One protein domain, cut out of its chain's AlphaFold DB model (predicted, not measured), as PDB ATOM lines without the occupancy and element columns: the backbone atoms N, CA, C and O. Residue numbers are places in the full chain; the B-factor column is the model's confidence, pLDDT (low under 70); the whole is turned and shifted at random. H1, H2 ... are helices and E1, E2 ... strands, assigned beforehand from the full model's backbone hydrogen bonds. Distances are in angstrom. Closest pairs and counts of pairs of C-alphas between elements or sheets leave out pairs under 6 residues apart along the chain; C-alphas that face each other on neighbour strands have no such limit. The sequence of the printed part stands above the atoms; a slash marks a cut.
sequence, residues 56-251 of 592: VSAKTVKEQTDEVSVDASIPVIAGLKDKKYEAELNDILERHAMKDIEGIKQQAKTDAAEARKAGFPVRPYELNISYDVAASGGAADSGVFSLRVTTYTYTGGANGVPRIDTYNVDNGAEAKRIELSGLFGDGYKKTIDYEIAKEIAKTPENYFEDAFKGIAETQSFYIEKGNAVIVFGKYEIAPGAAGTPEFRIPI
ATOM      1  N   VAL A  56     -60.436 -28.353  14.362       83.94
ATOM      2  CA  VAL A  56     -59.607 -29.245  15.181       83.94
ATOM      3  C   VAL A  56     -59.178 -28.521  16.447       83.94
ATOM      4  O   VAL A  56     -58.449 -27.531  16.407       83.94
ATOM      5  N   SER A  57     -59.641 -29.035  17.581       83.31
ATOM      6  CA  SER A  57     -59.245 -28.588  18.919       83.31
ATOM      7  C   SER A  57     -58.301 -29.602  19.568       83.31
ATOM      8  O   SER A  57     -58.101 -30.689  19.032       83.31
ATOM      9  N   ALA A  58     -57.716 -29.261  20.716       84.38
ATOM     10  CA  ALA A  58     -56.779 -30.129  21.422       84.38
ATOM     11  C   ALA A  58     -57.358 -30.604  22.761       84.38
ATOM     12  O   ALA A  58     -57.736 -29.791  23.606       84.38
ATOM     13  N   LYS A  59     -57.345 -31.918  22.996       87.75
ATOM     14  CA  LYS A  59     -57.411 -32.503  24.337       87.75
ATOM     15  C   LYS A  59     -55.989 -32.633  24.871       87.75
ATOM     16  O   LYS A  59     -55.192 -33.410  24.350       87.75
ATOM     17  N   THR A  60     -55.673 -31.873  25.912       86.62
ATOM     18  CA  THR A  60     -54.319 -31.830  26.472       86.62
ATOM     19  C   THR A  60     -54.140 -32.823  27.619       86.62
ATOM     20  O   THR A  60     -54.952 -32.862  28.544       86.62
ATOM     21  N   VAL A  61     -53.047 -33.586  27.592       89.38
ATOM     22  CA  VAL A  61     -52.579 -34.430  28.699       89.38
ATOM     23  C   VAL A  61     -51.165 -33.990  29.053       89.38
ATOM     24  O   VAL A  61     -50.267 -34.081  28.220       89.38
ATOM     25  N   LYS A  62     -50.971 -33.508  30.284       92.06
ATOM     26  CA  LYS A  62     -49.655 -33.127  30.807       92.06
ATOM     27  C   LYS A  62     -49.340 -33.906  32.070       92.06
ATOM     28  O   LYS A  62     -50.177 -33.982  32.968       92.06
ATOM     29  N   GLU A  63     -48.137 -34.452  32.147       93.56
ATOM     30  CA  GLU A  63     -47.630 -35.148  33.325       93.56
ATOM     31  C   GLU A  63     -46.131 -34.909  33.456       93.56
ATOM     32  O   GLU A  63     -45.412 -34.935  32.467       93.56
ATOM     33  N   GLN A  64     -45.659 -34.681  34.677       94.69
ATOM     34  CA  GLN A  64     -44.239 -34.541  34.961       94.69
ATOM     35  C   GLN A  64     -43.924 -35.300  36.245       94.69
ATOM     36  O   GLN A  64     -44.435 -34.968  37.315       94.69
ATOM     37  N   THR A  65     -43.062 -36.301  36.132       96.44
ATOM     38  CA  THR A  65     -42.478 -37.047  37.250       96.44
ATOM     39  C   THR A  65     -40.951 -37.045  37.126       96.44
ATOM     40  O   THR A  65     -40.383 -36.423  36.224       96.44
ATOM     41  N   ASP A  66     -40.271 -37.719  38.053       94.38
ATOM     42  CA  ASP A  66     -38.840 -38.022  37.962       94.38
ATOM     43  C   ASP A  66     -38.519 -39.074  36.882       94.38
ATOM     44  O   ASP A  66     -37.368 -39.190  36.465       94.38
ATOM     45  N   GLU A  67     -39.528 -39.810  36.404       96.31
ATOM     46  CA  GLU A  67     -39.395 -40.901  35.431       96.31
ATOM     47  C   GLU A  67     -39.846 -40.494  34.023       96.31
ATOM     48  O   GLU A  67     -39.295 -40.988  33.042       96.31
ATOM     49  N   VAL A  68     -40.828 -39.596  33.891       97.38
ATOM     50  CA  VAL A  68     -41.402 -39.225  32.591       97.38
ATOM     51  C   VAL A  68     -41.954 -37.797  32.565       97.38
ATOM     52  O   VAL A  68     -42.506 -37.300  33.546       97.38
ATOM     53  N   SER A  69     -41.826 -37.154  31.411       97.31
ATOM     54  CA  SER A  69     -42.492 -35.921  31.010       97.31
ATOM     55  C   SER A  69     -43.415 -36.218  29.831       97.31
ATOM     56  O   SER A  69     -42.985 -36.777  28.823       97.31
ATOM     57  N   VAL A  70     -44.690 -35.868  29.958       95.94
ATOM     58  CA  VAL A  70     -45.700 -35.971  28.905       95.94
ATOM     59  C   VAL A  70     -46.260 -34.578  28.658       95.94
ATOM     60  O   VAL A  70     -46.788 -33.959  29.580       95.94
ATOM     61  N   ASP A  71     -46.206 -34.116  27.411       90.25
ATOM     62  CA  ASP A  71     -46.957 -32.954  26.927       90.25
ATOM     63  C   ASP A  71     -47.653 -33.319  25.614       90.25
ATOM     64  O   ASP A  71     -47.076 -33.249  24.530       90.25
ATOM     65  N   ALA A  72     -48.893 -33.788  25.717       88.06
ATOM     66  CA  ALA A  72     -49.649 -34.301  24.587       88.06
ATOM     67  C   ALA A  72     -50.839 -33.402  24.257       88.06
ATOM     68  O   ALA A  72     -51.715 -33.182  25.093       88.06
ATOM     69  N   SER A  73     -50.901 -32.939  23.012       86.62
ATOM     70  CA  SER A  73     -52.041 -32.258  22.400       86.62
ATOM     71  C   SER A  73     -52.727 -33.216  21.432       86.62
ATOM     72  O   SER A  73     -52.314 -33.365  20.286       86.62
ATOM     73  N   ILE A  74     -53.764 -33.899  21.911       89.19
ATOM     74  CA  ILE A  74     -54.502 -34.904  21.143       89.19
ATOM     75  C   ILE A  74     -55.575 -34.186  20.311       89.19
ATOM     76  O   ILE A  74     -56.417 -33.505  20.902       89.19
ATOM     77  N   PRO A  75     -55.578 -34.301  18.974       88.81
ATOM     78  CA  PRO A  75     -56.564 -33.624  18.140       88.81
ATOM     79  C   PRO A  75     -57.979 -34.170  18.371       88.81
ATOM     80  O   PRO A  75     -58.192 -35.379  18.442       88.81
ATOM     81  N   VAL A  76     -58.946 -33.258  18.447       89.12
ATOM     82  CA  VAL A  76     -60.385 -33.526  18.524       89.12
ATOM     83  C   VAL A  76     -61.067 -32.784  17.382       89.12
ATOM     84  O   VAL A  76     -61.064 -31.551  17.332       89.12
ATOM     85  N   ILE A  77     -61.639 -33.557  16.469       90.94
ATOM     86  CA  ILE A  77     -62.232 -33.111  15.213       90.94
ATOM     87  C   ILE A  77     -63.721 -32.842  15.407       90.94
ATOM     88  O   ILE A  77     -64.440 -33.657  15.991       90.94
ATOM     89  N   ALA A  78     -64.186 -31.716  14.877       89.25
ATOM     90  CA  ALA A  78     -65.592 -31.350  14.824       89.25
ATOM     91  C   ALA A  78     -65.921 -30.665  13.492       89.25
ATOM     92  O   ALA A  78     -65.176 -29.817  13.020       89.25
ATOM     93  N   GLY A  79     -67.069 -30.987  12.902       87.56
ATOM     94  CA  GLY A  79     -67.540 -30.362  11.659       87.56
ATOM     95  C   GLY A  79     -67.390 -31.226  10.407       87.56
ATOM     96  O   GLY A  79     -67.712 -30.758   9.320       87.56
ATOM     97  N   LEU A  80     -66.986 -32.494  10.533       88.69
ATOM     98  CA  LEU A  80     -67.148 -33.457   9.444       88.69
ATOM     99  C   LEU A  80     -68.642 -33.660   9.152       88.69
ATOM    100  O   LEU A  80     -69.479 -33.638  10.068       88.69
ATOM    101  N   LYS A  81     -68.969 -33.855   7.871       89.94
ATOM    102  CA  LYS A  81     -70.346 -34.075   7.404       89.94
ATOM    103  C   LYS A  81     -70.879 -35.429   7.871       89.94
ATOM    104  O   LYS A  81     -72.028 -35.523   8.298       89.94
ATOM    105  N   ASP A  82     -70.029 -36.452   7.859       94.88
ATOM    106  CA  ASP A  82     -70.334 -37.768   8.414       94.88
ATOM    107  C   ASP A  82     -70.003 -37.821   9.915       94.88
ATOM    108  O   ASP A  82     -68.851 -37.967  10.330       94.88
ATOM    109  N   LYS A  83     -71.042 -37.725  10.753       94.88
ATOM    110  CA  LYS A  83     -70.904 -37.743  12.218       94.88
ATOM    111  C   LYS A  83     -70.507 -39.090  12.800       94.88
ATOM    112  O   LYS A  83     -69.965 -39.133  13.903       94.88
ATOM    113  N   LYS A  84     -70.762 -40.184  12.084       96.50
ATOM    114  CA  LYS A  84     -70.318 -41.502  12.526       96.50
ATOM    115  C   LYS A  84     -68.812 -41.626  12.318       96.50
ATOM    116  O   LYS A  84     -68.107 -41.979  13.259       96.50
ATOM    117  N   TYR A  85     -68.331 -41.264  11.129       96.19
ATOM    118  CA  TYR A  85     -66.902 -41.257  10.831       96.19
ATOM    119  C   TYR A  85     -66.132 -40.279  11.733       96.19
ATOM    120  O   TYR A  85     -65.056 -40.611  12.218       96.19
ATOM    121  N   GLU A  86     -66.703 -39.105  12.034       95.50
ATOM    122  CA  GLU A  86     -66.134 -38.144  12.995       95.50
ATOM    123  C   GLU A  86     -65.869 -38.771  14.368       95.50
ATOM    124  O   GLU A  86     -64.775 -38.633  14.919       95.50
ATOM    125  N   ALA A  87     -66.852 -39.491  14.915       95.31
ATOM    126  CA  ALA A  87     -66.712 -40.166  16.201       95.31
ATOM    127  C   ALA A  87     -65.672 -41.298  16.147       95.31
ATOM    128  O   ALA A  87     -64.870 -41.434  17.071       95.31
ATOM    129  N   GLU A  88     -65.654 -42.080  15.063       97.06
ATOM    130  CA  GLU A  88     -64.674 -43.153  14.856       97.06
ATOM    131  C   GLU A  88     -63.242 -42.610  14.750       97.06
ATOM    132  O   GLU A  88     -62.327 -43.158  15.366       97.06
ATOM    133  N   LEU A  89     -63.039 -41.512  14.018       95.69
ATOM    134  CA  LEU A  89     -61.729 -40.888  13.867       95.69
ATOM    135  C   LEU A  89     -61.236 -40.284  15.189       95.69
ATOM    136  O   LEU A  89     -60.082 -40.500  15.554       95.69
ATOM    137  N   ASN A  90     -62.105 -39.606  15.944       95.31
ATOM    138  CA  ASN A  90     -61.767 -39.109  17.280       95.31
ATOM    139  C   ASN A  90     -61.377 -40.246  18.244       95.31
ATOM    140  O   ASN A  90     -60.387 -40.120  18.964       95.31
ATOM    141  N   ASP A  91     -62.092 -41.376  18.224       97.19
ATOM    142  CA  ASP A  91     -61.748 -42.565  19.022       97.19
ATOM    143  C   ASP A  91     -60.401 -43.178  18.596       97.19
ATOM    144  O   ASP A  91     -59.604 -43.596  19.434       97.19
ATOM    145  N   ILE A  92     -60.087 -43.209  17.297       97.06
ATOM    146  CA  ILE A  92     -58.772 -43.655  16.806       97.06
ATOM    147  C   ILE A  92     -57.655 -42.742  17.323       97.06
ATOM    148  O   ILE A  92     -56.680 -43.246  17.885       97.06
ATOM    149  N   LEU A  93     -57.805 -41.425  17.164       95.44
ATOM    150  CA  LEU A  93     -56.813 -40.432  17.585       95.44
ATOM    151  C   LEU A  93     -56.550 -40.509  19.092       95.44
ATOM    152  O   LEU A  93     -55.395 -40.571  19.518       95.44
ATOM    153  N   GLU A  94     -57.612 -40.585  19.897       94.25
ATOM    154  CA  GLU A  94     -57.494 -40.717  21.346       94.25
ATOM    155  C   GLU A  94     -56.846 -42.044  21.748       94.25
ATOM    156  O   GLU A  94     -55.905 -42.049  22.542       94.25
ATOM    157  N   ARG A  95     -57.290 -43.177  21.190       97.50
ATOM    158  CA  ARG A  95     -56.718 -44.488  21.539       97.50
ATOM    159  C   ARG A  95     -55.248 -44.603  21.161       97.50
ATOM    160  O   ARG A  95     -54.495 -45.200  21.927       97.50
ATOM    161  N   HIS A  96     -54.838 -44.068  20.013       97.50
ATOM    162  CA  HIS A  96     -53.431 -44.057  19.611       97.50
ATOM    163  C   HIS A  96     -52.595 -43.245  20.600       97.50
ATOM    164  O   HIS A  96     -51.682 -43.798  21.210       97.50
ATOM    165  N   ALA A  97     -52.979 -41.993  20.863       94.69
ATOM    166  CA  ALA A  97     -52.253 -41.139  21.797       94.69
ATOM    167  C   ALA A  97     -52.190 -41.734  23.214       94.69
ATOM    168  O   ALA A  97     -51.128 -41.771  23.829       94.69
ATOM    169  N   MET A  98     -53.304 -42.261  23.731       96.88
ATOM    170  CA  MET A  98     -53.340 -42.870  25.065       96.88
ATOM    171  C   MET A  98     -52.509 -44.152  25.148       96.88
ATOM    172  O   MET A  98     -51.907 -44.418  26.186       96.88
ATOM    173  N   LYS A  99     -52.433 -44.930  24.062       98.25
ATOM    174  CA  LYS A  99     -51.549 -46.096  23.983       98.25
ATOM    175  C   LYS A  99     -50.078 -45.685  24.055       98.25
ATOM    176  O   LYS A  99     -49.322 -46.345  24.764       98.25
ATOM    177  N   ASP A 100     -49.682 -44.617  23.368       97.56
ATOM    178  CA  ASP A 100     -48.301 -44.122  23.405       97.56
ATOM    179  C   ASP A 100     -47.945 -43.540  24.781       97.56
ATOM    180  O   ASP A 100     -46.890 -43.855  25.332       97.56
ATOM    181  N   ILE A 101     -48.863 -42.772  25.381       96.94
ATOM    182  CA  ILE A 101     -48.728 -42.224  26.739       96.94
ATOM    183  C   ILE A 101     -48.575 -43.347  27.774       96.94
ATOM    184  O   ILE A 101     -47.681 -43.290  28.616       96.94
ATOM    185  N   GLU A 102     -49.424 -44.375  27.735       97.75
ATOM    186  CA  GLU A 102     -49.324 -45.492  28.681       97.75
ATOM    187  C   GLU A 102     -48.067 -46.334  28.425       97.75
ATOM    188  O   GLU A 102     -47.376 -46.736  29.362       97.75
ATOM    189  N   GLY A 103     -47.725 -46.547  27.152       97.69
ATOM    190  CA  GLY A 103     -46.528 -47.274  26.749       97.69
ATOM    191  C   GLY A 103     -45.252 -46.636  27.294       97.69
ATOM    192  O   GLY A 103     -44.445 -47.325  27.922       97.69
ATOM    193  N   ILE A 104     -45.083 -45.319  27.120       97.12
ATOM    194  CA  ILE A 104     -43.885 -44.634  27.614       97.12
ATOM    195  C   ILE A 104     -43.832 -44.599  29.142       97.12
ATOM    196  O   ILE A 104     -42.757 -44.779  29.702       97.12
ATOM    197  N   LYS A 105     -44.972 -44.446  29.829       97.31
ATOM    198  CA  LYS A 105     -45.031 -44.489  31.299       97.31
ATOM    199  C   LYS A 105     -44.581 -45.838  31.840       97.31
ATOM    200  O   LYS A 105     -43.764 -45.901  32.757       97.31
ATOM    201  N   GLN A 106     -45.089 -46.921  31.257       97.88
ATOM    202  CA  GLN A 106     -44.738 -48.270  31.679       97.88
ATOM    203  C   GLN A 106     -43.258 -48.579  31.414       97.88
ATOM    204  O   GLN A 106     -42.600 -49.203  32.255       97.88
ATOM    205  N   GLN A 107     -42.726 -48.120  30.280       97.25
ATOM    206  CA  GLN A 107     -41.310 -48.268  29.957       97.25
ATOM    207  C   GLN A 107     -40.428 -47.446  30.908       97.25
ATOM    208  O   GLN A 107     -39.538 -48.004  31.544       97.25
ATOM    209  N   ALA A 108     -40.728 -46.157  31.084       97.12
ATOM    210  CA  ALA A 108     -39.995 -45.253  31.967       97.12
ATOM    211  C   ALA A 108     -39.922 -45.780  33.405       97.12
ATOM    212  O   ALA A 108     -38.853 -45.800  34.010       97.12
ATOM    213  N   LYS A 109     -41.038 -46.293  33.932       97.00
ATOM    214  CA  LYS A 109     -41.096 -46.907  35.261       97.00
ATOM    215  C   LYS A 109     -40.203 -48.142  35.383       97.00
ATOM    216  O   LYS A 109     -39.548 -48.340  36.410       97.00
ATOM    217  N   THR A 110     -40.196 -48.989  34.355       97.25
ATOM    218  CA  THR A 110     -39.379 -50.211  34.321       97.25
ATOM    219  C   THR A 110     -37.895 -49.847  34.311       97.25
ATOM    220  O   THR A 110     -37.146 -50.282  35.187       97.25
ATOM    221  N   ASP A 111     -37.497 -48.951  33.412       96.69
ATOM    222  CA  ASP A 111     -36.100 -48.556  33.231       96.69
ATOM    223  C   ASP A 111     -35.583 -47.732  34.416       96.69
ATOM    224  O   ASP A 111     -34.443 -47.899  34.851       96.69
ATOM    225  N   ALA A 112     -36.432 -46.900  35.025       96.62
ATOM    226  CA  ALA A 112     -36.094 -46.182  36.247       96.62
ATOM    227  C   ALA A 112     -35.855 -47.139  37.425       96.62
ATOM    228  O   ALA A 112     -34.948 -46.915  38.229       96.62
ATOM    229  N   ALA A 113     -36.631 -48.220  37.554       96.69
ATOM    230  CA  ALA A 113     -36.397 -49.232  38.583       96.69
ATOM    231  C   ALA A 113     -35.056 -49.957  38.378       96.69
ATOM    232  O   ALA A 113     -34.314 -50.172  39.343       96.69
ATOM    233  N   GLU A 114     -34.712 -50.288  37.131       96.25
ATOM    234  CA  GLU A 114     -33.427 -50.901  36.784       96.25
ATOM    235  C   GLU A 114     -32.248 -49.952  37.023       96.25
ATOM    236  O   GLU A 114     -31.270 -50.343  37.666       96.25
ATOM    237  N   ALA A 115     -32.365 -48.689  36.606       95.56
ATOM    238  CA  ALA A 115     -31.357 -47.659  36.832       95.56
ATOM    239  C   ALA A 115     -31.086 -47.462  38.329       95.56
ATOM    240  O   ALA A 115     -29.932 -47.514  38.758       95.56
ATOM    241  N   ARG A 116     -32.143 -47.343  39.149       95.69
ATOM    242  CA  ARG A 116     -32.019 -47.234  40.613       95.69
ATOM    243  C   ARG A 116     -31.320 -48.455  41.214       95.69
ATOM    244  O   ARG A 116     -30.440 -48.294  42.056       95.69
ATOM    245  N   LYS A 117     -31.663 -49.669  40.768       97.00
ATOM    246  CA  LYS A 117     -31.022 -50.916  41.228       97.00
ATOM    247  C   LYS A 117     -29.536 -50.978  40.860       97.00
ATOM    248  O   LYS A 117     -28.742 -51.506  41.635       97.00
ATOM    249  N   ALA A 118     -29.170 -50.453  39.697       96.25
ATOM    250  CA  ALA A 118     -27.798 -50.415  39.203       96.25
ATOM    251  C   ALA A 118     -26.989 -49.201  39.706       96.25
ATOM    252  O   ALA A 118     -25.797 -49.110  39.422       96.25
ATOM    253  N   GLY A 119     -27.604 -48.282  40.461       96.00
ATOM    254  CA  GLY A 119     -26.949 -47.066  40.953       96.00
ATOM    255  C   GLY A 119     -26.740 -45.987  39.884       96.00
ATOM    256  O   GLY A 119     -25.926 -45.087  40.081       96.00
ATOM    257  N   PHE A 120     -27.457 -46.060  38.761       94.88
ATOM    258  CA  PHE A 120     -27.448 -45.030  37.724       94.88
ATOM    259  C   PHE A 120     -28.475 -43.925  38.018       94.88
ATOM    260  O   PHE A 120     -29.520 -44.193  38.619       94.88
ATOM    261  N   PRO A 121     -28.215 -42.677  37.584       93.44
ATOM    262  CA  PRO A 121     -29.194 -41.606  37.693       93.44
ATOM    263  C   PRO A 121     -30.413 -41.898  36.810       93.44
ATOM    264  O   PRO A 121     -30.265 -42.221  35.630       93.44
ATOM    265  N   VAL A 122     -31.613 -41.726  37.366       93.12
ATOM    266  CA  VAL A 122     -32.858 -41.750  36.589       93.12
ATOM    267  C   VAL A 122     -32.939 -40.463  35.780       93.12
ATOM    268  O   VAL A 122     -32.779 -39.368  36.322       93.12
ATOM    269  N   ARG A 123     -33.151 -40.603  34.474       91.94
ATOM    270  CA  ARG A 123     -33.412 -39.483  33.571       91.94
ATOM    271  C   ARG A 123     -34.839 -39.629  33.061       91.94
ATOM    272  O   ARG A 123     -35.159 -40.721  32.591       91.94
ATOM    273  N   PRO A 124     -35.669 -38.580  33.146       94.81
ATOM    274  CA  PRO A 124     -37.042 -38.692  32.708       94.81
ATOM    275  C   PRO A 124     -37.088 -38.926  31.199       94.81
ATOM    276  O   PRO A 124     -36.355 -38.286  30.439       94.81
ATOM    277  N   TYR A 125     -37.944 -39.846  30.774       97.56
ATOM    278  CA  TYR A 125     -38.309 -39.978  29.368       97.56
ATOM    279  C   TYR A 125     -39.222 -38.824  28.969       97.56
ATOM    280  O   TYR A 125     -39.889 -38.240  29.816       97.56
ATOM    281  N   GLU A 126     -39.263 -38.487  27.687       97.44
ATOM    282  CA  GLU A 126     -40.107 -37.409  27.178       97.44
ATOM    283  C   GLU A 126     -41.024 -37.931  26.077       97.44
ATOM    284  O   GLU A 126     -40.573 -38.638  25.171       97.44
ATOM    285  N   LEU A 127     -42.302 -37.568  26.161       97.56
ATOM    286  CA  LEU A 127     -43.279 -37.740  25.098       97.56
ATOM    287  C   LEU A 127     -43.963 -36.408  24.812       97.56
ATOM    288  O   LEU A 127     -44.629 -35.840  25.679       97.56
ATOM    289  N   ASN A 128     -43.837 -35.949  23.573       91.00
ATOM    290  CA  ASN A 128     -44.577 -34.807  23.061       91.00
ATOM    291  C   ASN A 128     -45.496 -35.259  21.922       91.00
ATOM    292  O   ASN A 128     -45.045 -35.936  20.999       91.00
ATOM    293  N   ILE A 129     -46.779 -34.899  21.995       92.00
ATOM    294  CA  ILE A 129     -47.726 -35.097  20.889       92.00
ATOM    295  C   ILE A 129     -48.209 -33.727  20.431       92.00
ATOM    296  O   ILE A 129     -48.775 -32.972  21.222       92.00
ATOM    297  N   SER A 130     -48.024 -33.428  19.152       86.69
ATOM    298  CA  SER A 130     -48.544 -32.233  18.491       86.69
ATOM    299  C   SER A 130     -49.276 -32.605  17.203       86.69
ATOM    300  O   SER A 130     -49.171 -33.734  16.718       86.69
ATOM    301  N   TYR A 131     -50.039 -31.670  16.640       90.69
ATOM    302  CA  TYR A 131     -50.729 -31.878  15.371       90.69
ATOM    303  C   TYR A 131     -50.737 -30.613  14.515       90.69
ATOM    304  O   TYR A 131     -50.743 -29.505  15.049       90.69
ATOM    305  N   ASP A 132     -50.817 -30.804  13.198       83.44
ATOM    306  CA  ASP A 132     -51.011 -29.744  12.206       83.44
ATOM    307  C   ASP A 132     -52.137 -30.132  11.239       83.44
ATOM    308  O   ASP A 132     -52.173 -31.255  10.726       83.44
ATOM    309  N   VAL A 133     -53.043 -29.192  10.965       86.75
ATOM    310  CA  VAL A 133     -54.091 -29.348   9.945       86.75
ATOM    311  C   VAL A 133     -53.541 -28.853   8.612       86.75
ATOM    312  O   VAL A 133     -53.266 -27.665   8.464       86.75
ATOM    313  N   ALA A 134     -53.387 -29.762   7.653       84.38
ATOM    314  CA  ALA A 134     -52.859 -29.468   6.323       84.38
ATOM    315  C   ALA A 134     -53.957 -29.095   5.311       84.38
ATOM    316  O   ALA A 134     -53.709 -28.309   4.398       84.38
ATOM    317  N   ALA A 135     -55.173 -29.616   5.505       86.19
ATOM    318  CA  ALA A 135     -56.371 -29.258   4.748       86.19
ATOM    319  C   ALA A 135     -57.603 -29.307   5.666       86.19
ATOM    320  O   ALA A 135     -57.760 -30.231   6.467       86.19
ATOM    321  N   SER A 136     -58.477 -28.309   5.567       80.81
ATOM    322  CA  SER A 136     -59.569 -28.049   6.513       80.81
ATOM    323  C   SER A 136     -60.922 -28.652   6.115       80.81
ATOM    324  O   SER A 136     -61.908 -28.477   6.828       80.81
ATOM    325  N   GLY A 137     -61.008 -29.378   4.998       76.12
ATOM    326  CA  GLY A 137     -62.240 -30.049   4.564       76.12
ATOM    327  C   GLY A 137     -63.313 -29.128   3.986       76.12
ATOM    328  O   GLY A 137     -64.433 -29.596   3.764       76.12
ATOM    329  N   GLY A 138     -62.986 -27.851   3.769       69.44
ATOM    330  CA  GLY A 138     -63.871 -26.836   3.201       69.44
ATOM    331  C   GLY A 138     -63.841 -26.775   1.673       69.44
ATOM    332  O   GLY A 138     -63.186 -27.578   1.006       69.44
ATOM    333  N   ALA A 139     -64.529 -25.782   1.103       65.19
ATOM    334  CA  ALA A 139     -64.589 -25.580  -0.350       65.19
ATOM    335  C   ALA A 139     -63.213 -25.287  -0.978       65.19
ATOM    336  O   ALA A 139     -62.930 -25.771  -2.069       65.19
ATOM    337  N   ALA A 140     -62.345 -24.554  -0.271       61.38
ATOM    338  CA  ALA A 140     -60.977 -24.273  -0.714       61.38
ATOM    339  C   ALA A 140     -60.097 -25.534  -0.794       61.38
ATOM    340  O   ALA A 140     -59.141 -25.568  -1.560       61.38
ATOM    341  N   ASP A 141     -60.456 -26.574  -0.038       67.25
ATOM    342  CA  ASP A 141     -59.764 -27.862  -0.010       67.25
ATOM    343  C   ASP A 141     -60.512 -28.931  -0.823       67.25
ATOM    344  O   ASP A 141     -60.246 -30.121  -0.680       67.25
ATOM    345  N   SER A 142     -61.498 -28.538  -1.639       73.50
ATOM    346  CA  SER A 142     -62.357 -29.457  -2.401       73.50
ATOM    347  C   SER A 142     -62.997 -30.557  -1.540       73.50
ATOM    348  O   SER A 142     -63.208 -31.676  -2.000       73.50
ATOM    349  N   GLY A 143     -63.302 -30.256  -0.273       81.44
ATOM    350  CA  GLY A 143     -63.847 -31.232   0.671       81.44
ATOM    351  C   GLY A 143     -62.816 -32.192   1.272       81.44
ATOM    352  O   GLY A 143     -63.207 -33.117   1.973       81.44
ATOM    353  N   VAL A 144     -61.516 -31.996   1.061       88.69
ATOM    354  CA  VAL A 144     -60.464 -32.823   1.667       88.69
ATOM    355  C   VAL A 144     -60.090 -32.295   3.047       88.69
ATOM    356  O   VAL A 144     -59.663 -31.152   3.195       88.69
ATOM    357  N   PHE A 145     -60.207 -33.141   4.065       91.44
ATOM    358  CA  PHE A 145     -59.640 -32.897   5.388       91.44
ATOM    359  C   PHE A 145     -58.350 -33.707   5.552       91.44
ATOM    360  O   PHE A 145     -58.343 -34.919   5.333       91.44
ATOM    361  N   SER A 146     -57.259 -33.048   5.942       95.69
ATOM    362  CA  SER A 146     -55.953 -33.682   6.129       95.69
ATOM    363  C   SER A 146     -55.265 -33.173   7.392       95.69
ATOM    364  O   SER A 146     -55.170 -31.968   7.627       95.69
ATOM    365  N   LEU A 147     -54.788 -34.109   8.209       91.62
ATOM    366  CA  LEU A 147     -54.196 -33.879   9.523       91.62
ATOM    367  C   LEU A 147     -52.931 -34.727   9.661       91.62
ATOM    368  O   LEU A 147     -52.950 -35.923   9.358       91.62
ATOM    369  N   ARG A 148     -51.862 -34.141  10.201       93.81
ATOM    370  CA  ARG A 148     -50.694 -34.893  10.681       93.81
ATOM    371  C   ARG A 148     -50.555 -34.769  12.192       93.81
ATOM    372  O   ARG A 148     -50.771 -33.698  12.751       93.81
ATOM    373  N   VAL A 149     -50.186 -35.867  12.844       93.88
ATOM    374  CA  VAL A 149     -49.913 -35.956  14.282       93.88
ATOM    375  C   VAL A 149     -48.464 -36.376  14.461       93.88
ATOM    376  O   VAL A 149     -48.059 -37.433  13.981       93.88
ATOM    377  N   THR A 150     -47.683 -35.555  15.153       93.25
ATOM    378  CA  THR A 150     -46.280 -35.842  15.456       93.25
ATOM    379  C   THR A 150     -46.174 -36.336  16.889       93.25
ATOM    380  O   THR A 150     -46.492 -35.603  17.821       93.25
ATOM    381  N   THR A 151     -45.711 -37.572  17.068       95.75
ATOM    382  CA  THR A 151     -45.360 -38.149  18.372       95.75
ATOM    383  C   THR A 151     -43.842 -38.178  18.496       95.75
ATOM    384  O   THR A 151     -43.184 -39.011  17.873       95.75
ATOM    385  N   TYR A 152     -43.273 -37.264  19.274       93.69
ATOM    386  CA  TYR A 152     -41.858 -37.270  19.618       93.69
ATOM    387  C   TYR A 152     -41.638 -38.052  20.905       93.69
ATOM    388  O   TYR A 152     -42.248 -37.748  21.928       93.69
ATOM    389  N   THR A 153     -40.719 -39.013  20.851       93.94
ATOM    390  CA  THR A 153     -40.322 -39.806  22.011       93.94
ATOM    391  C   THR A 153     -38.816 -39.706  22.229       93.94
ATOM    392  O   THR A 153     -38.027 -39.909  21.300       93.94
ATOM    393  N   TYR A 154     -38.412 -39.451  23.471       95.12
ATOM    394  CA  TYR A 154     -37.027 -39.521  23.925       95.12
ATOM    395  C   TYR A 154     -36.916 -40.452  25.135       95.12
ATOM    396  O   TYR A 154     -37.442 -40.169  26.208       95.12
ATOM    397  N   THR A 155     -36.197 -41.560  24.958       93.88
ATOM    398  CA  THR A 155     -35.951 -42.579  25.994       93.88
ATOM    399  C   THR A 155     -34.468 -42.663  26.377       93.88
ATOM    400  O   THR A 155     -33.972 -43.715  26.775       93.88
ATOM    401  N   GLY A 156     -33.724 -41.563  26.213       86.88
ATOM    402  CA  GLY A 156     -32.268 -41.508  26.389       86.88
ATOM    403  C   GLY A 156     -31.481 -41.487  25.072       86.88
ATOM    404  O   GLY A 156     -32.045 -41.525  23.983       86.88
ATOM    405  N   GLY A 157     -30.150 -41.397  25.166       86.25
ATOM    406  CA  GLY A 157     -29.258 -41.246  24.008       86.25
ATOM    407  C   GLY A 157     -29.005 -39.784  23.619       86.25
ATOM    408  O   GLY A 157     -29.108 -38.886  24.450       86.25
ATOM    409  N   ALA A 158     -28.608 -39.545  22.366       83.12
ATOM    410  CA  ALA A 158     -28.266 -38.203  21.881       83.12
ATOM    411  C   ALA A 158     -29.489 -37.393  21.415       83.12
ATOM    412  O   ALA A 158     -29.436 -36.165  21.398       83.12
ATOM    413  N   ASN A 159     -30.566 -38.062  20.997       85.38
ATOM    414  CA  ASN A 159     -31.739 -37.432  20.406       85.38
ATOM    415  C   ASN A 159     -32.966 -38.360  20.422       85.38
ATOM    416  O   ASN A 159     -32.835 -39.578  20.358       85.38
ATOM    417  N   GLY A 160     -34.160 -37.769  20.461       88.75
ATOM    418  CA  GLY A 160     -35.416 -38.491  20.267       88.75
ATOM    419  C   GLY A 160     -35.755 -38.745  18.796       88.75
ATOM    420  O   GLY A 160     -35.091 -38.249  17.868       88.75
ATOM    421  N   VAL A 161     -36.813 -39.522  18.591       89.12
ATOM    422  CA  VAL A 161     -37.290 -39.946  17.270       89.12
ATOM    423  C   VAL A 161     -38.759 -39.546  17.120       89.12
ATOM    424  O   VAL A 161     -39.595 -40.048  17.871       89.12
ATOM    425  N   PRO A 162     -39.092 -38.637  16.185       92.69
ATOM    426  CA  PRO A 162     -40.477 -38.336  15.870       92.69
ATOM    427  C   PRO A 162     -41.076 -39.435  14.987       92.69
ATOM    428  O   PRO A 162     -40.458 -39.879  14.017       92.69
ATOM    429  N   ARG A 163     -42.308 -39.830  15.300       95.06
ATOM    430  CA  ARG A 163     -43.207 -40.563  14.408       95.06
ATOM    431  C   ARG A 163     -44.286 -39.605  13.916       95.06
ATOM    432  O   ARG A 163     -44.861 -38.882  14.727       95.06
ATOM    433  N   ILE A 164     -44.571 -39.627  12.618       95.06
ATOM    434  CA  ILE A 164     -45.632 -38.824  12.001       95.06
ATOM    435  C   ILE A 164     -46.743 -39.765  11.532       95.06
ATOM    436  O   ILE A 164     -46.540 -40.565  10.617       95.06
ATOM    437  N   ASP A 165     -47.916 -39.658  12.151       96.31
ATOM    438  CA  ASP A 165     -49.137 -40.321  11.697       96.31
ATOM    439  C   ASP A 165     -49.978 -39.341  10.878       96.31
ATOM    440  O   ASP A 165     -50.110 -38.168  11.234       96.31
ATOM    441  N   THR A 166     -50.569 -39.813   9.784       97.06
ATOM    442  CA  THR A 166     -51.324 -38.972   8.847       97.06
ATOM    443  C   THR A 166     -52.750 -39.482   8.672       97.06
ATOM    444  O   THR A 166     -53.000 -40.689   8.639       97.06
ATOM    445  N   TYR A 167     -53.699 -38.552   8.571       96.69
ATOM    446  CA  TYR A 167     -55.128 -38.832   8.477       96.69
ATOM    447  C   TYR A 167     -55.725 -37.984   7.355       96.69
ATOM    448  O   TYR A 167     -55.792 -36.763   7.474       96.69
ATOM    449  N   ASN A 168     -56.153 -38.635   6.269       96.88
ATOM    450  CA  ASN A 168     -56.715 -37.989   5.079       96.88
ATOM    451  C   ASN A 168     -58.134 -38.489   4.836       96.88
ATOM    452  O   ASN A 168     -58.358 -39.702   4.755       96.88
ATOM    453  N   VAL A 169     -59.076 -37.561   4.712       94.88
ATOM    454  CA  VAL A 169     -60.507 -37.844   4.670       94.88
ATOM    455  C   VAL A 169     -61.159 -37.040   3.553       94.88
ATOM    456  O   VAL A 169     -61.010 -35.822   3.486       94.88
ATOM    457  N   ASP A 170     -61.922 -37.721   2.708       91.12
ATOM    458  CA  ASP A 170     -62.912 -37.097   1.836       91.12
ATOM    459  C   ASP A 170     -64.146 -36.764   2.691       91.12
ATOM    460  O   ASP A 170     -64.846 -37.665   3.165       91.12
ATOM    461  N   ASN A 171     -64.382 -35.474   2.944       88.81
ATOM    462  CA  ASN A 171     -65.465 -34.942   3.777       88.81
ATOM    463  C   ASN A 171     -66.792 -34.855   2.994       88.81
ATOM    464  O   ASN A 171     -67.441 -33.801   2.905       88.81
ATOM    465  N   GLY A 172     -67.187 -35.975   2.388       87.44
ATOM    466  CA  GLY A 172     -68.495 -36.194   1.776       87.44
ATOM    467  C   GLY A 172     -69.591 -36.519   2.800       87.44
ATOM    468  O   GLY A 172     -69.344 -36.616   3.999       87.44
ATOM    469  N   ALA A 173     -70.830 -36.703   2.329       87.25
ATOM    470  CA  ALA A 173     -71.943 -37.145   3.186       87.25
ATOM    471  C   ALA A 173     -71.702 -38.538   3.801       87.25
ATOM    472  O   ALA A 173     -72.172 -38.819   4.900       87.25
ATOM    473  N   GLU A 174     -70.964 -39.383   3.081       91.94
ATOM    474  CA  GLU A 174     -70.339 -40.605   3.580       91.94
ATOM    475  C   GLU A 174     -68.829 -40.374   3.511       91.94
ATOM    476  O   GLU A 174     -68.265 -40.308   2.415       91.94
ATOM    477  N   ALA A 175     -68.192 -40.184   4.665       92.94
ATOM    478  CA  ALA A 175     -66.773 -39.853   4.695       92.94
ATOM    479  C   ALA A 175     -65.920 -41.092   4.413       92.94
ATOM    480  O   ALA A 175     -66.233 -42.205   4.847       92.94
ATOM    481  N   LYS A 176     -64.818 -40.902   3.681       91.19
ATOM    482  CA  LYS A 176     -63.921 -41.996   3.288       91.19
ATOM    483  C   LYS A 176     -62.475 -41.633   3.553       91.19
ATOM    484  O   LYS A 176     -62.055 -40.504   3.321       91.19
ATOM    485  N   ARG A 177     -61.700 -42.622   3.999       94.12
ATOM    486  CA  ARG A 177     -60.245 -42.490   4.050       94.12
ATOM    487  C   ARG A 177     -59.720 -42.356   2.622       94.12
ATOM    488  O   ARG A 177     -60.069 -43.166   1.766       94.12
ATOM    489  N   ILE A 178     -58.865 -41.368   2.395       93.19
ATOM    490  CA  ILE A 178     -58.175 -41.190   1.118       93.19
ATOM    491  C   ILE A 178     -56.916 -42.060   1.107       93.19
ATOM    492  O   ILE A 178     -56.143 -42.073   2.067       93.19
ATOM    493  N   GLU A 179     -56.705 -42.765  -0.001       92.94
ATOM    494  CA  GLU A 179     -55.513 -43.567  -0.280       92.94
ATOM    495  C   GLU A 179     -54.782 -43.005  -1.506       92.94
ATOM    496  O   GLU A 179     -55.411 -42.428  -2.394       92.94
ATOM    497  N   LEU A 180     -53.461 -43.202  -1.589       92.06
ATOM    498  CA  LEU A 180     -52.650 -42.737  -2.725       92.06
ATOM    499  C   LEU A 180     -53.138 -43.300  -4.069       92.06
ATOM    500  O   LEU A 180     -53.172 -42.584  -5.065       92.06
ATOM    501  N   SER A 181     -53.582 -44.557  -4.090       86.75
ATOM    502  CA  SER A 181     -54.199 -45.187  -5.265       86.75
ATOM    503  C   SER A 181     -55.450 -44.444  -5.744       86.75
ATOM    504  O   SER A 181     -55.669 -44.325  -6.944       86.75
ATOM    505  N   GLY A 182     -56.255 -43.902  -4.826       82.31
ATOM    506  CA  GLY A 182     -57.437 -43.107  -5.161       82.31
ATOM    507  C   GLY A 182     -57.101 -41.723  -5.722       82.31
ATOM    508  O   GLY A 182     -57.893 -41.176  -6.481       82.31
ATOM    509  N   LEU A 183     -55.934 -41.174  -5.375       83.38
ATOM    510  CA  LEU A 183     -55.469 -39.866  -5.854       83.38
ATOM    511  C   LEU A 183     -54.767 -39.941  -7.215       83.38
ATOM    512  O   LEU A 183     -54.921 -39.045  -8.036       83.38
ATOM    513  N   PHE A 184     -53.987 -40.998  -7.447       77.44
ATOM    514  CA  PHE A 184     -53.094 -41.113  -8.607       77.44
ATOM    515  C   PHE A 184     -53.480 -42.239  -9.579       77.44
ATOM    516  O   PHE A 184     -52.882 -42.357 -10.644       77.44
ATOM    517  N   GLY A 185     -54.480 -43.056  -9.238       76.81
ATOM    518  CA  GLY A 185     -54.966 -44.151 -10.073       76.81
ATOM    519  C   GLY A 185     -54.040 -45.370 -10.123       76.81
ATOM    520  O   GLY A 185     -53.200 -45.610  -9.246       76.81
ATOM    521  N   ASP A 186     -54.220 -46.176 -11.170       77.56
ATOM    522  CA  ASP A 186     -53.418 -47.376 -11.396       77.56
ATOM    523  C   ASP A 186     -51.952 -47.011 -11.651       77.56
ATOM    524  O   ASP A 186     -51.629 -46.121 -12.432       77.56
ATOM    525  N   GLY A 187     -51.040 -47.726 -10.993       76.94
ATOM    526  CA  GLY A 187     -49.607 -47.455 -11.109       76.94
ATOM    527  C   GLY A 187     -49.097 -46.301 -10.243       76.94
ATOM    528  O   GLY A 187     -47.920 -45.973 -10.377       76.94
ATOM    529  N   TYR A 188     -49.908 -45.763  -9.315       84.50
ATOM    530  CA  TYR A 188     -49.543 -44.651  -8.419       84.50
ATOM    531  C   TYR A 188     -48.129 -44.740  -7.830       84.50
ATOM    532  O   TYR A 188     -47.419 -43.740  -7.780       84.50
ATOM    533  N   LYS A 189     -47.697 -45.943  -7.422       89.31
ATOM    534  CA  LYS A 189     -46.353 -46.161  -6.879       89.31
ATOM    535  C   LYS A 189     -45.268 -45.744  -7.854       89.31
ATOM    536  O   LYS A 189     -44.389 -45.004  -7.471       89.31
ATOM    537  N   LYS A 190     -45.363 -46.149  -9.122       80.50
ATOM    538  CA  LYS A 190     -44.348 -45.809 -10.129       80.50
ATOM    539  C   LYS A 190     -44.250 -44.302 -10.337       80.50
ATOM    540  O   LYS A 190     -43.145 -43.788 -10.441       80.50
ATOM    541  N   THR A 191     -45.390 -43.617 -10.383       77.62
ATOM    542  CA  THR A 191     -45.444 -42.158 -10.529       77.62
ATOM    543  C   THR A 191     -44.786 -41.470  -9.340       77.62
ATOM    544  O   THR A 191     -43.902 -40.640  -9.518       77.62
ATOM    545  N   ILE A 192     -45.171 -41.851  -8.122       83.75
ATOM    546  CA  ILE A 192     -44.628 -41.255  -6.900       83.75
ATOM    547  C   ILE A 192     -43.140 -41.593  -6.737       83.75
ATOM    548  O   ILE A 192     -42.344 -40.713  -6.423       83.75
ATOM    549  N   ASP A 193     -42.751 -42.841  -6.994       87.81
ATOM    550  CA  ASP A 193     -41.366 -43.302  -6.896       87.81
ATOM    551  C   ASP A 193     -40.455 -42.560  -7.873       87.81
ATOM    552  O   ASP A 193     -39.336 -42.203  -7.513       87.81
ATOM    553  N   TYR A 194     -40.936 -42.295  -9.091       81.31
ATOM    554  CA  TYR A 194     -40.209 -41.510 -10.082       81.31
ATOM    555  C   TYR A 194     -39.949 -40.079  -9.596       81.31
ATOM    556  O   TYR A 194     -38.806 -39.627  -9.625       81.31
ATOM    557  N   GLU A 195     -40.978 -39.389  -9.098       80.75
ATOM    558  CA  GLU A 195     -40.829 -38.014  -8.608       80.75
ATOM    559  C   GLU A 195     -39.931 -37.940  -7.362       80.75
ATOM    560  O   GLU A 195     -39.064 -37.074  -7.275       80.75
ATOM    561  N   ILE A 196     -40.053 -38.885  -6.422       91.19
ATOM    562  CA  ILE A 196     -39.169 -38.931  -5.246       91.19
ATOM    563  C   ILE A 196     -37.720 -39.202  -5.665       91.19
ATOM    564  O   ILE A 196     -36.811 -38.522  -5.193       91.19
ATOM    565  N   ALA A 197     -37.485 -40.154  -6.574       86.94
ATOM    566  CA  ALA A 197     -36.142 -40.438  -7.076       86.94
ATOM    567  C   ALA A 197     -35.531 -39.218  -7.784       86.94
ATOM    568  O   ALA A 197     -34.352 -38.919  -7.583       86.94
ATOM    569  N   LYS A 198     -36.338 -38.483  -8.558       84.56
ATOM    570  CA  LYS A 198     -35.940 -37.229  -9.205       84.56
ATOM    571  C   LYS A 198     -35.546 -36.160  -8.183       84.56
ATOM    572  O   LYS A 198     -34.525 -35.507  -8.372       84.56
ATOM    573  N   GLU A 199     -36.305 -35.992  -7.101       86.56
ATOM    574  CA  GLU A 199     -35.962 -35.038  -6.036       86.56
ATOM    575  C   GLU A 199     -34.709 -35.450  -5.248       86.56
ATOM    576  O   GLU A 199     -33.850 -34.611  -4.978       86.56
ATOM    577  N   ILE A 200     -34.551 -36.741  -4.931       90.12
ATOM    578  CA  ILE A 200     -33.345 -37.268  -4.268       90.12
ATOM    579  C   ILE A 200     -32.102 -37.013  -5.129       90.12
ATOM    580  O   ILE A 200     -31.079 -36.565  -4.612       90.12
ATOM    581  N   ALA A 201     -32.194 -37.230  -6.444       88.88
ATOM    582  CA  ALA A 201     -31.080 -37.048  -7.374       88.88
ATOM    583  C   ALA A 201     -30.557 -35.601  -7.450       88.88
ATOM    584  O   ALA A 201     -29.428 -35.395  -7.891       88.88
ATOM    585  N   LYS A 202     -31.330 -34.600  -7.003       89.00
ATOM    586  CA  LYS A 202     -30.870 -33.202  -6.940       89.00
ATOM    587  C   LYS A 202     -29.855 -32.959  -5.823       89.00
ATOM    588  O   LYS A 202     -29.032 -32.062  -5.954       89.00
ATOM    589  N   THR A 203     -29.942 -33.715  -4.724       89.81
ATOM    590  CA  THR A 203     -29.055 -33.585  -3.551       89.81
ATOM    591  C   THR A 203     -28.760 -34.956  -2.924       89.81
ATOM    592  O   THR A 203     -29.118 -35.212  -1.770       89.81
ATOM    593  N   PRO A 204     -28.152 -35.890  -3.679       92.00
ATOM    594  CA  PRO A 204     -27.983 -37.279  -3.249       92.00
ATOM    595  C   PRO A 204     -27.164 -37.416  -1.957       92.00
ATOM    596  O   PRO A 204     -27.391 -38.342  -1.184       92.00
ATOM    597  N   GLU A 205     -26.267 -36.472  -1.668       92.44
ATOM    598  CA  GLU A 205     -25.451 -36.412  -0.451       92.44
ATOM    599  C   GLU A 205     -26.260 -36.261   0.849       92.44
ATOM    600  O   GLU A 205     -25.752 -36.560   1.931       92.44
ATOM    601  N   ASN A 206     -27.519 -35.823   0.754       92.38
ATOM    602  CA  ASN A 206     -28.420 -35.699   1.899       92.38
ATOM    603  C   ASN A 206     -29.126 -37.016   2.256       92.38
ATOM    604  O   ASN A 206     -29.792 -37.088   3.291       92.38
ATOM    605  N   TYR A 207     -28.985 -38.053   1.429       95.88
ATOM    606  CA  TYR A 207     -29.687 -39.325   1.559       95.88
ATOM    607  C   TYR A 207     -28.703 -40.487   1.712       95.88
ATOM    608  O   TYR A 207     -27.516 -40.385   1.407       95.88
ATOM    609  N   PHE A 208     -29.188 -41.610   2.234       95.88
ATOM    610  CA  PHE A 208     -28.400 -42.836   2.265       95.88
ATOM    611  C   PHE A 208     -28.338 -43.457   0.866       95.88
ATOM    612  O   PHE A 208     -29.358 -43.573   0.183       95.88
ATOM    613  N   GLU A 209     -27.147 -43.903   0.471       91.25
ATOM    614  CA  GLU A 209     -26.931 -44.628  -0.783       91.25
ATOM    615  C   GLU A 209     -27.851 -45.863  -0.852       91.25
ATOM    616  O   GLU A 209     -27.970 -46.617   0.118       91.25
ATOM    617  N   ASP A 210     -28.551 -46.032  -1.978       86.56
ATOM    618  CA  ASP A 210     -29.496 -47.126  -2.257       86.56
ATOM    619  C   ASP A 210     -30.645 -47.332  -1.244       86.56
ATOM    620  O   ASP A 210     -31.279 -48.398  -1.210       86.56
ATOM    621  N   ALA A 211     -30.949 -46.336  -0.403       87.62
ATOM    622  CA  ALA A 211     -31.967 -46.488   0.635       87.62
ATOM    623  C   ALA A 211     -33.406 -46.343   0.125       87.62
ATOM    624  O   ALA A 211     -34.298 -47.041   0.614       87.62
ATOM    625  N   PHE A 212     -33.653 -45.485  -0.867       95.56
ATOM    626  CA  PHE A 212     -34.986 -45.355  -1.450       95.56
ATOM    627  C   PHE A 212     -35.254 -46.484  -2.453       95.56
ATOM    628  O   PHE A 212     -34.638 -46.552  -3.515       95.56
ATOM    629  N   LYS A 213     -36.194 -47.376  -2.117       94.62
ATOM    630  CA  LYS A 213     -36.582 -48.535  -2.949       94.62
ATOM    631  C   LYS A 213     -38.015 -48.459  -3.474       94.62
ATOM    632  O   LYS A 213     -38.552 -49.464  -3.940       94.62
ATOM    633  N   GLY A 214     -38.616 -47.280  -3.377       93.88
ATOM    634  CA  GLY A 214     -40.026 -47.041  -3.647       93.88
ATOM    635  C   GLY A 214     -40.885 -47.001  -2.384       93.88
ATOM    636  O   GLY A 214     -40.468 -47.428  -1.304       93.88
ATOM    637  N   ILE A 215     -42.096 -46.470  -2.523       97.62
ATOM    638  CA  ILE A 215     -43.049 -46.284  -1.428       97.62
ATOM    639  C   ILE A 215     -43.755 -47.588  -1.022       97.62
ATOM    640  O   ILE A 215     -44.057 -48.478  -1.832       97.62
ATOM    641  N   ALA A 216     -44.108 -47.680   0.260       95.12
ATOM    642  CA  ALA A 216     -44.983 -48.740   0.757       95.12
ATOM    643  C   ALA A 216     -46.430 -48.577   0.241       95.12
ATOM    644  O   ALA A 216     -46.858 -47.492  -0.137       95.12
ATOM    645  N   GLU A 217     -47.236 -49.651   0.261       90.00
ATOM    646  CA  GLU A 217     -48.692 -49.525  -0.007       90.00
ATOM    647  C   GLU A 217     -49.388 -48.630   1.021       90.00
ATOM    648  O   GLU A 217     -50.340 -47.926   0.711       90.00
ATOM    649  N   THR A 218     -48.881 -48.649   2.251       90.88
ATOM    650  CA  THR A 218     -49.385 -47.871   3.380       90.88
ATOM    651  C   THR A 218     -48.483 -46.679   3.691       90.88
ATOM    652  O   THR A 218     -48.375 -46.305   4.857       90.88
ATOM    653  N   GLN A 219     -47.776 -46.137   2.690       97.06
ATOM    654  CA  GLN A 219     -46.886 -44.991   2.882       97.06
ATOM    655  C   GLN A 219     -47.643 -43.828   3.532       97.06
ATOM    656  O   GLN A 219     -48.746 -43.483   3.102       97.06
ATOM    657  N   SER A 220     -47.048 -43.220   4.558       96.50
ATOM    658  CA  SER A 220     -47.605 -42.023   5.187       96.50
ATOM    659  C   SER A 220     -47.592 -40.855   4.208       96.50
ATOM    660  O   SER A 220     -46.573 -40.576   3.573       96.50
ATOM    661  N   PHE A 221     -48.715 -40.151   4.110       98.06
ATOM    662  CA  PHE A 221     -48.819 -38.939   3.310       98.06
ATOM    663  C   PHE A 221     -49.876 -38.007   3.888       98.06
ATOM    664  O   PHE A 221     -50.830 -38.474   4.501       98.06
ATOM    665  N   TYR A 222     -49.755 -36.708   3.658       96.56
ATOM    666  CA  TYR A 222     -50.832 -35.751   3.924       96.56
ATOM    667  C   TYR A 222     -51.131 -34.924   2.671       96.56
ATOM    668  O   TYR A 222     -50.371 -34.970   1.708       96.56
ATOM    669  N   ILE A 223     -52.259 -34.218   2.638       92.31
ATOM    670  CA  ILE A 223     -52.673 -33.417   1.481       92.31
ATOM    671  C   ILE A 223     -52.561 -31.945   1.847       92.31
ATOM    672  O   ILE A 223     -53.168 -31.492   2.814       92.31
ATOM    673  N   GLU A 224     -51.779 -31.207   1.069       84.44
ATOM    674  CA  GLU A 224     -51.524 -29.784   1.270       84.44
ATOM    675  C   GLU A 224     -51.455 -29.094  -0.090       84.44
ATOM    676  O   GLU A 224     -50.646 -29.462  -0.943       84.44
ATOM    677  N   LYS A 225     -52.297 -28.072  -0.293       77.06
ATOM    678  CA  LYS A 225     -52.229 -27.165  -1.454       77.06
ATOM    679  C   LYS A 225     -52.131 -27.902  -2.803       77.06
ATOM    680  O   LYS A 225     -51.247 -27.621  -3.605       77.06
ATOM    681  N   GLY A 226     -53.000 -28.889  -3.023       77.19
ATOM    682  CA  GLY A 226     -53.040 -29.673  -4.266       77.19
ATOM    683  C   GLY A 226     -51.940 -30.733  -4.412       77.19
ATOM    684  O   GLY A 226     -51.847 -31.357  -5.462       77.19
ATOM    685  N   ASN A 227     -51.128 -30.972  -3.380       86.88
ATOM    686  CA  ASN A 227     -50.083 -31.995  -3.378       86.88
ATOM    687  C   ASN A 227     -50.395 -33.104  -2.371       86.88
ATOM    688  O   ASN A 227     -50.914 -32.838  -1.287       86.88
ATOM    689  N   ALA A 228     -50.004 -34.332  -2.704       94.75
ATOM    690  CA  ALA A 228     -49.793 -35.400  -1.744       94.75
ATOM    691  C   ALA A 228     -48.349 -35.290  -1.250       94.75
ATOM    692  O   ALA A 228     -47.401 -35.459  -2.015       94.75
ATOM    693  N   VAL A 229     -48.181 -34.966   0.026       97.12
ATOM    694  CA  VAL A 229     -46.877 -34.848   0.670       97.12
ATOM    695  C   VAL A 229     -46.510 -36.197   1.267       97.12
ATOM    696  O   VAL A 229     -47.092 -36.607   2.267       97.12
ATOM    697  N   ILE A 230     -45.578 -36.902   0.630       98.31
ATOM    698  CA  ILE A 230     -45.096 -38.220   1.044       98.31
ATOM    699  C   ILE A 230     -44.079 -38.051   2.167       98.31
ATOM    700  O   ILE A 230     -43.108 -37.318   2.003       98.31
ATOM    701  N   VAL A 231     -44.296 -38.734   3.291       97.12
ATOM    702  CA  VAL A 231     -43.495 -38.581   4.512       97.12
ATOM    703  C   VAL A 231     -42.662 -39.833   4.753       97.12
ATOM    704  O   VAL A 231     -43.207 -40.939   4.784       97.12
ATOM    705  N   PHE A 232     -41.364 -39.648   4.987       97.12
ATOM    706  CA  PHE A 232     -40.446 -40.684   5.453       97.12
ATOM    707  C   PHE A 232     -40.047 -40.419   6.905       97.12
ATOM    708  O   PHE A 232     -39.778 -39.286   7.315       97.12
ATOM    709  N   GLY A 233     -40.007 -41.483   7.698       94.88
ATOM    710  CA  GLY A 233     -39.554 -41.435   9.075       94.88
ATOM    711  C   GLY A 233     -38.094 -40.999   9.179       94.88
ATOM    712  O   GLY A 233     -37.278 -41.173   8.268       94.88
ATOM    713  N   LYS A 234     -37.734 -40.449  10.338       93.44
ATOM    714  CA  LYS A 234     -36.339 -40.128  10.638       93.44
ATOM    715  C   LYS A 234     -35.493 -41.402  10.540       93.44
ATOM    716  O   LYS A 234     -35.865 -42.416  11.124       93.44
ATOM    717  N   TYR A 235     -34.354 -41.319   9.850       93.50
ATOM    718  CA  TYR A 235     -33.461 -42.446   9.530       93.50
ATOM    719  C   TYR A 235     -33.968 -43.445   8.483       93.50
ATOM    720  O   TYR A 235     -33.254 -44.401   8.197       93.50
ATOM    721  N   GLU A 236     -35.152 -43.251   7.897       95.44
ATOM    722  CA  GLU A 236     -35.704 -44.215   6.937       95.44
ATOM    723  C   GLU A 236     -34.917 -44.223   5.622       95.44
ATOM    724  O   GLU A 236     -34.504 -45.282   5.156       95.44
ATOM    725  N   ILE A 237     -34.654 -43.038   5.061       96.62
ATOM    726  CA  ILE A 237     -33.915 -42.883   3.795       96.62
ATOM    727  C   ILE A 237     -32.764 -41.868   3.873       96.62
ATOM    728  O   ILE A 237     -32.039 -41.684   2.900       96.62
ATOM    729  N   ALA A 238     -32.592 -41.192   5.013       96.25
ATOM    730  CA  ALA A 238     -31.622 -40.112   5.181       96.25
ATOM    731  C   ALA A 238     -31.034 -40.070   6.605       96.25
ATOM    732  O   ALA A 238     -31.692 -40.519   7.552       96.25
ATOM    733  N   PRO A 239     -29.826 -39.500   6.805       93.94
ATOM    734  CA  PRO A 239     -29.251 -39.287   8.129       93.94
ATOM    735  C   PRO A 239     -30.151 -38.436   9.029       93.94
ATOM    736  O   PRO A 239     -30.894 -37.575   8.573       93.94
ATOM    737  N   GLY A 240     -30.021 -38.593  10.349       88.31
ATOM    738  CA  GLY A 240     -30.897 -37.912  11.315       88.31
ATOM    739  C   GLY A 240     -30.866 -36.378  11.283       88.31
ATOM    740  O   GLY A 240     -31.782 -35.765  11.825       88.31
ATOM    741  N   ALA A 241     -29.845 -35.767  10.672       88.19
ATOM    742  CA  ALA A 241     -29.763 -34.322  10.449       88.19
ATOM    743  C   ALA A 241     -30.773 -33.820   9.399       88.19
ATOM    744  O   ALA A 241     -31.197 -32.674   9.485       88.19
ATOM    745  N   ALA A 242     -31.204 -34.686   8.474       87.75
ATOM    746  CA  ALA A 242     -32.244 -34.390   7.489       87.75
ATOM    747  C   ALA A 242     -33.665 -34.411   8.090       87.75
ATOM    748  O   ALA A 242     -34.635 -34.099   7.405       87.75
ATOM    749  N   GLY A 243     -33.811 -34.778   9.371       91.25
ATOM    750  CA  GLY A 243     -35.110 -34.848  10.035       91.25
ATOM    751  C   GLY A 243     -35.997 -35.951   9.453       91.25
ATOM    752  O   GLY A 243     -35.571 -37.102   9.371       91.25
ATOM    753  N   THR A 244     -37.235 -35.598   9.109       92.75
ATOM    754  CA  THR A 244     -38.225 -36.456   8.440       92.75
ATOM    755  C   THR A 244     -38.396 -35.970   6.999       92.75
ATOM    756  O   THR A 244     -39.041 -34.937   6.804       92.75
ATOM    757  N   PRO A 245     -37.799 -36.642   6.000       96.19
ATOM    758  CA  PRO A 245     -37.911 -36.213   4.608       96.19
ATOM    759  C   PRO A 245     -39.368 -36.173   4.126       96.19
ATOM    760  O   PRO A 245     -40.135 -37.106   4.372       96.19
ATOM    761  N   GLU A 246     -39.734 -35.101   3.420       96.81
ATOM    762  CA  GLU A 246     -41.067 -34.884   2.847       96.81
ATOM    763  C   GLU A 246     -40.960 -34.539   1.356       96.81
ATOM    764  O   GLU A 246     -40.222 -33.626   0.983       96.81
ATOM    765  N   PHE A 247     -41.738 -35.214   0.508       95.88
ATOM    766  CA  PHE A 247     -41.766 -34.979  -0.941       95.88
ATOM    767  C   PHE A 247     -43.164 -34.568  -1.388       95.88
ATOM    768  O   PHE A 247     -44.132 -35.280  -1.133       95.88
ATOM    769  N   ARG A 248     -43.284 -33.418  -2.055       92.88
ATOM    770  CA  ARG A 248     -44.567 -32.876  -2.523       92.88
ATOM    771  C   ARG A 248     -44.838 -33.357  -3.939       92.88
ATOM    772  O   ARG A 248     -44.149 -32.938  -4.861       92.88
ATOM    773  N   ILE A 249     -45.836 -34.222  -4.093       86.69
ATOM    774  CA  ILE A 249     -46.234 -34.775  -5.386       86.69
ATOM    775  C   ILE A 249     -47.571 -34.149  -5.799       86.69
ATOM    776  O   ILE A 249     -48.565 -34.356  -5.094       86.69
ATOM    777  N   PRO A 250     -47.642 -33.400  -6.911       79.19
ATOM    778  CA  PRO A 250     -48.891 -32.799  -7.373       79.19
ATOM    779  C   PRO A 250     -49.984 -33.848  -7.601       79.19
ATOM    780  O   PRO A 250     -49.769 -34.823  -8.317       79.19
ATOM    781  N   ILE A 251     -51.167 -33.656  -7.008       78.19
ATOM    782  CA  ILE A 251     -52.312 -34.557  -7.193       78.19
ATOM    783  C   ILE A 251     -52.985 -34.226  -8.532       78.19
ATOM    784  O   ILE A 251     -53.388 -33.075  -8.742       78.19
TER     785      ILE A 251
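Overview. This is residues 56 to 251 of the 592 residues of an uncharacterized protein of Paenibacillus contaminans (UniProt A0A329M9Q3). A broad, twisted sheet of five long strands, E1 to E5, has one long helix, H1, running along one of its faces; a smaller part, the three-stranded sheet E6 E7 E8 with the helix H3 over E8 and the short H2 grazing it, packs on the large sheet through E6, which crosses E3, E4 and E5 near Ala 134, Ser 146 and Thr 166. The whole is flat, spanning 58 by 46 by 22 A, and only just compact, close to loose, with a radius of gyration of the C-alphas of 19.1 A. The printed part has 196 residues, with three named helices and eight named strands in the order E1 E2 H1 E3 E4 E5 H2 H3 E6 E7 E8, a mixed class of helices and strands. The large sheet runs E1 E2 E3 E4 E5 and is mixed; the small one runs E6 E7 E8 and is antiparallel.

Along the chain. E1 is residues 56 to 64, 25.6 A long, from C-alpha 56 at (-59.607, -29.245, 15.181). E2 is residues 68 to 78, 31.0 A. H1 is residues 83 to 118, 52.4 A, ending with C-alpha 118 at (-27.798, -50.415, 39.203). E3, residues 125 to 136, is 33.4 A, E4, residues 144 to 154, 33.0 A, and E5, residues 161 to 170, 30.0 A. H2 is residues 180 to 184 and H3 residues 188 to 202, 22.0 A. E6 is residues 221 to 224, E7 residues 227 to 231, and E8 residues 246 to 250, ending with C-alpha 250 at (-48.891, -32.799, -7.373).

Arrangement. E1 and E2 form an antiparallel hairpin, with N 59 and O 74 2.8 A apart. E2 and E3 are parallel, with N 71 and O 127 2.9 A apart; E2, H1 and E3 make a strand-helix-strand unit, two parallel neighbour strands with a helix between, and its crossover is left-handed. E3 E4 E5 is a meander, each strand the antiparallel neighbour of the one before, with N 130 and O 150 3.0 A apart and N 149 and O 165 2.8 A apart. H1 is on this sheet at a height of 8.8 A, over E2 and E3, along the strands; its closest C-alphas to E2 are those of Asn 90 and Val 76, 5.9 A apart. The closest C-alphas of E5 and E6 are those of Thr 166 and Tyr 222, 5.9 A apart. E6 E7 E8 is a second meander, with N 222 and O 229 3.0 A apart and N 228 and O 249 2.8 A apart. H3 is on this sheet at a height of 8.9 A, over E8; their closest C-alphas are those of Ile 196 and Phe 247, 6.4 A apart. H2 only grazes the small sheet, and it only just touches H3, only at the corner by their link, with 3 pairs of C-alphas within 8 A, the closest being Ser 181 and Tyr 188 at 5.6 A. Every O i to N i+4 pair is within hydrogen-bond range in H1 and H2, and 10 of 11 are in H3.

Size, cuts and confidence. The two C-alphas farthest apart are those of Gly 119 and Ala 139, 59.9 A. The printed part has no cut. The links from H3 to E6, 18 residues, and from E7 to E8, 14 residues, are long. The mean pLDDT of the printed part is 90.9, and residues 138 to 141 are under 70.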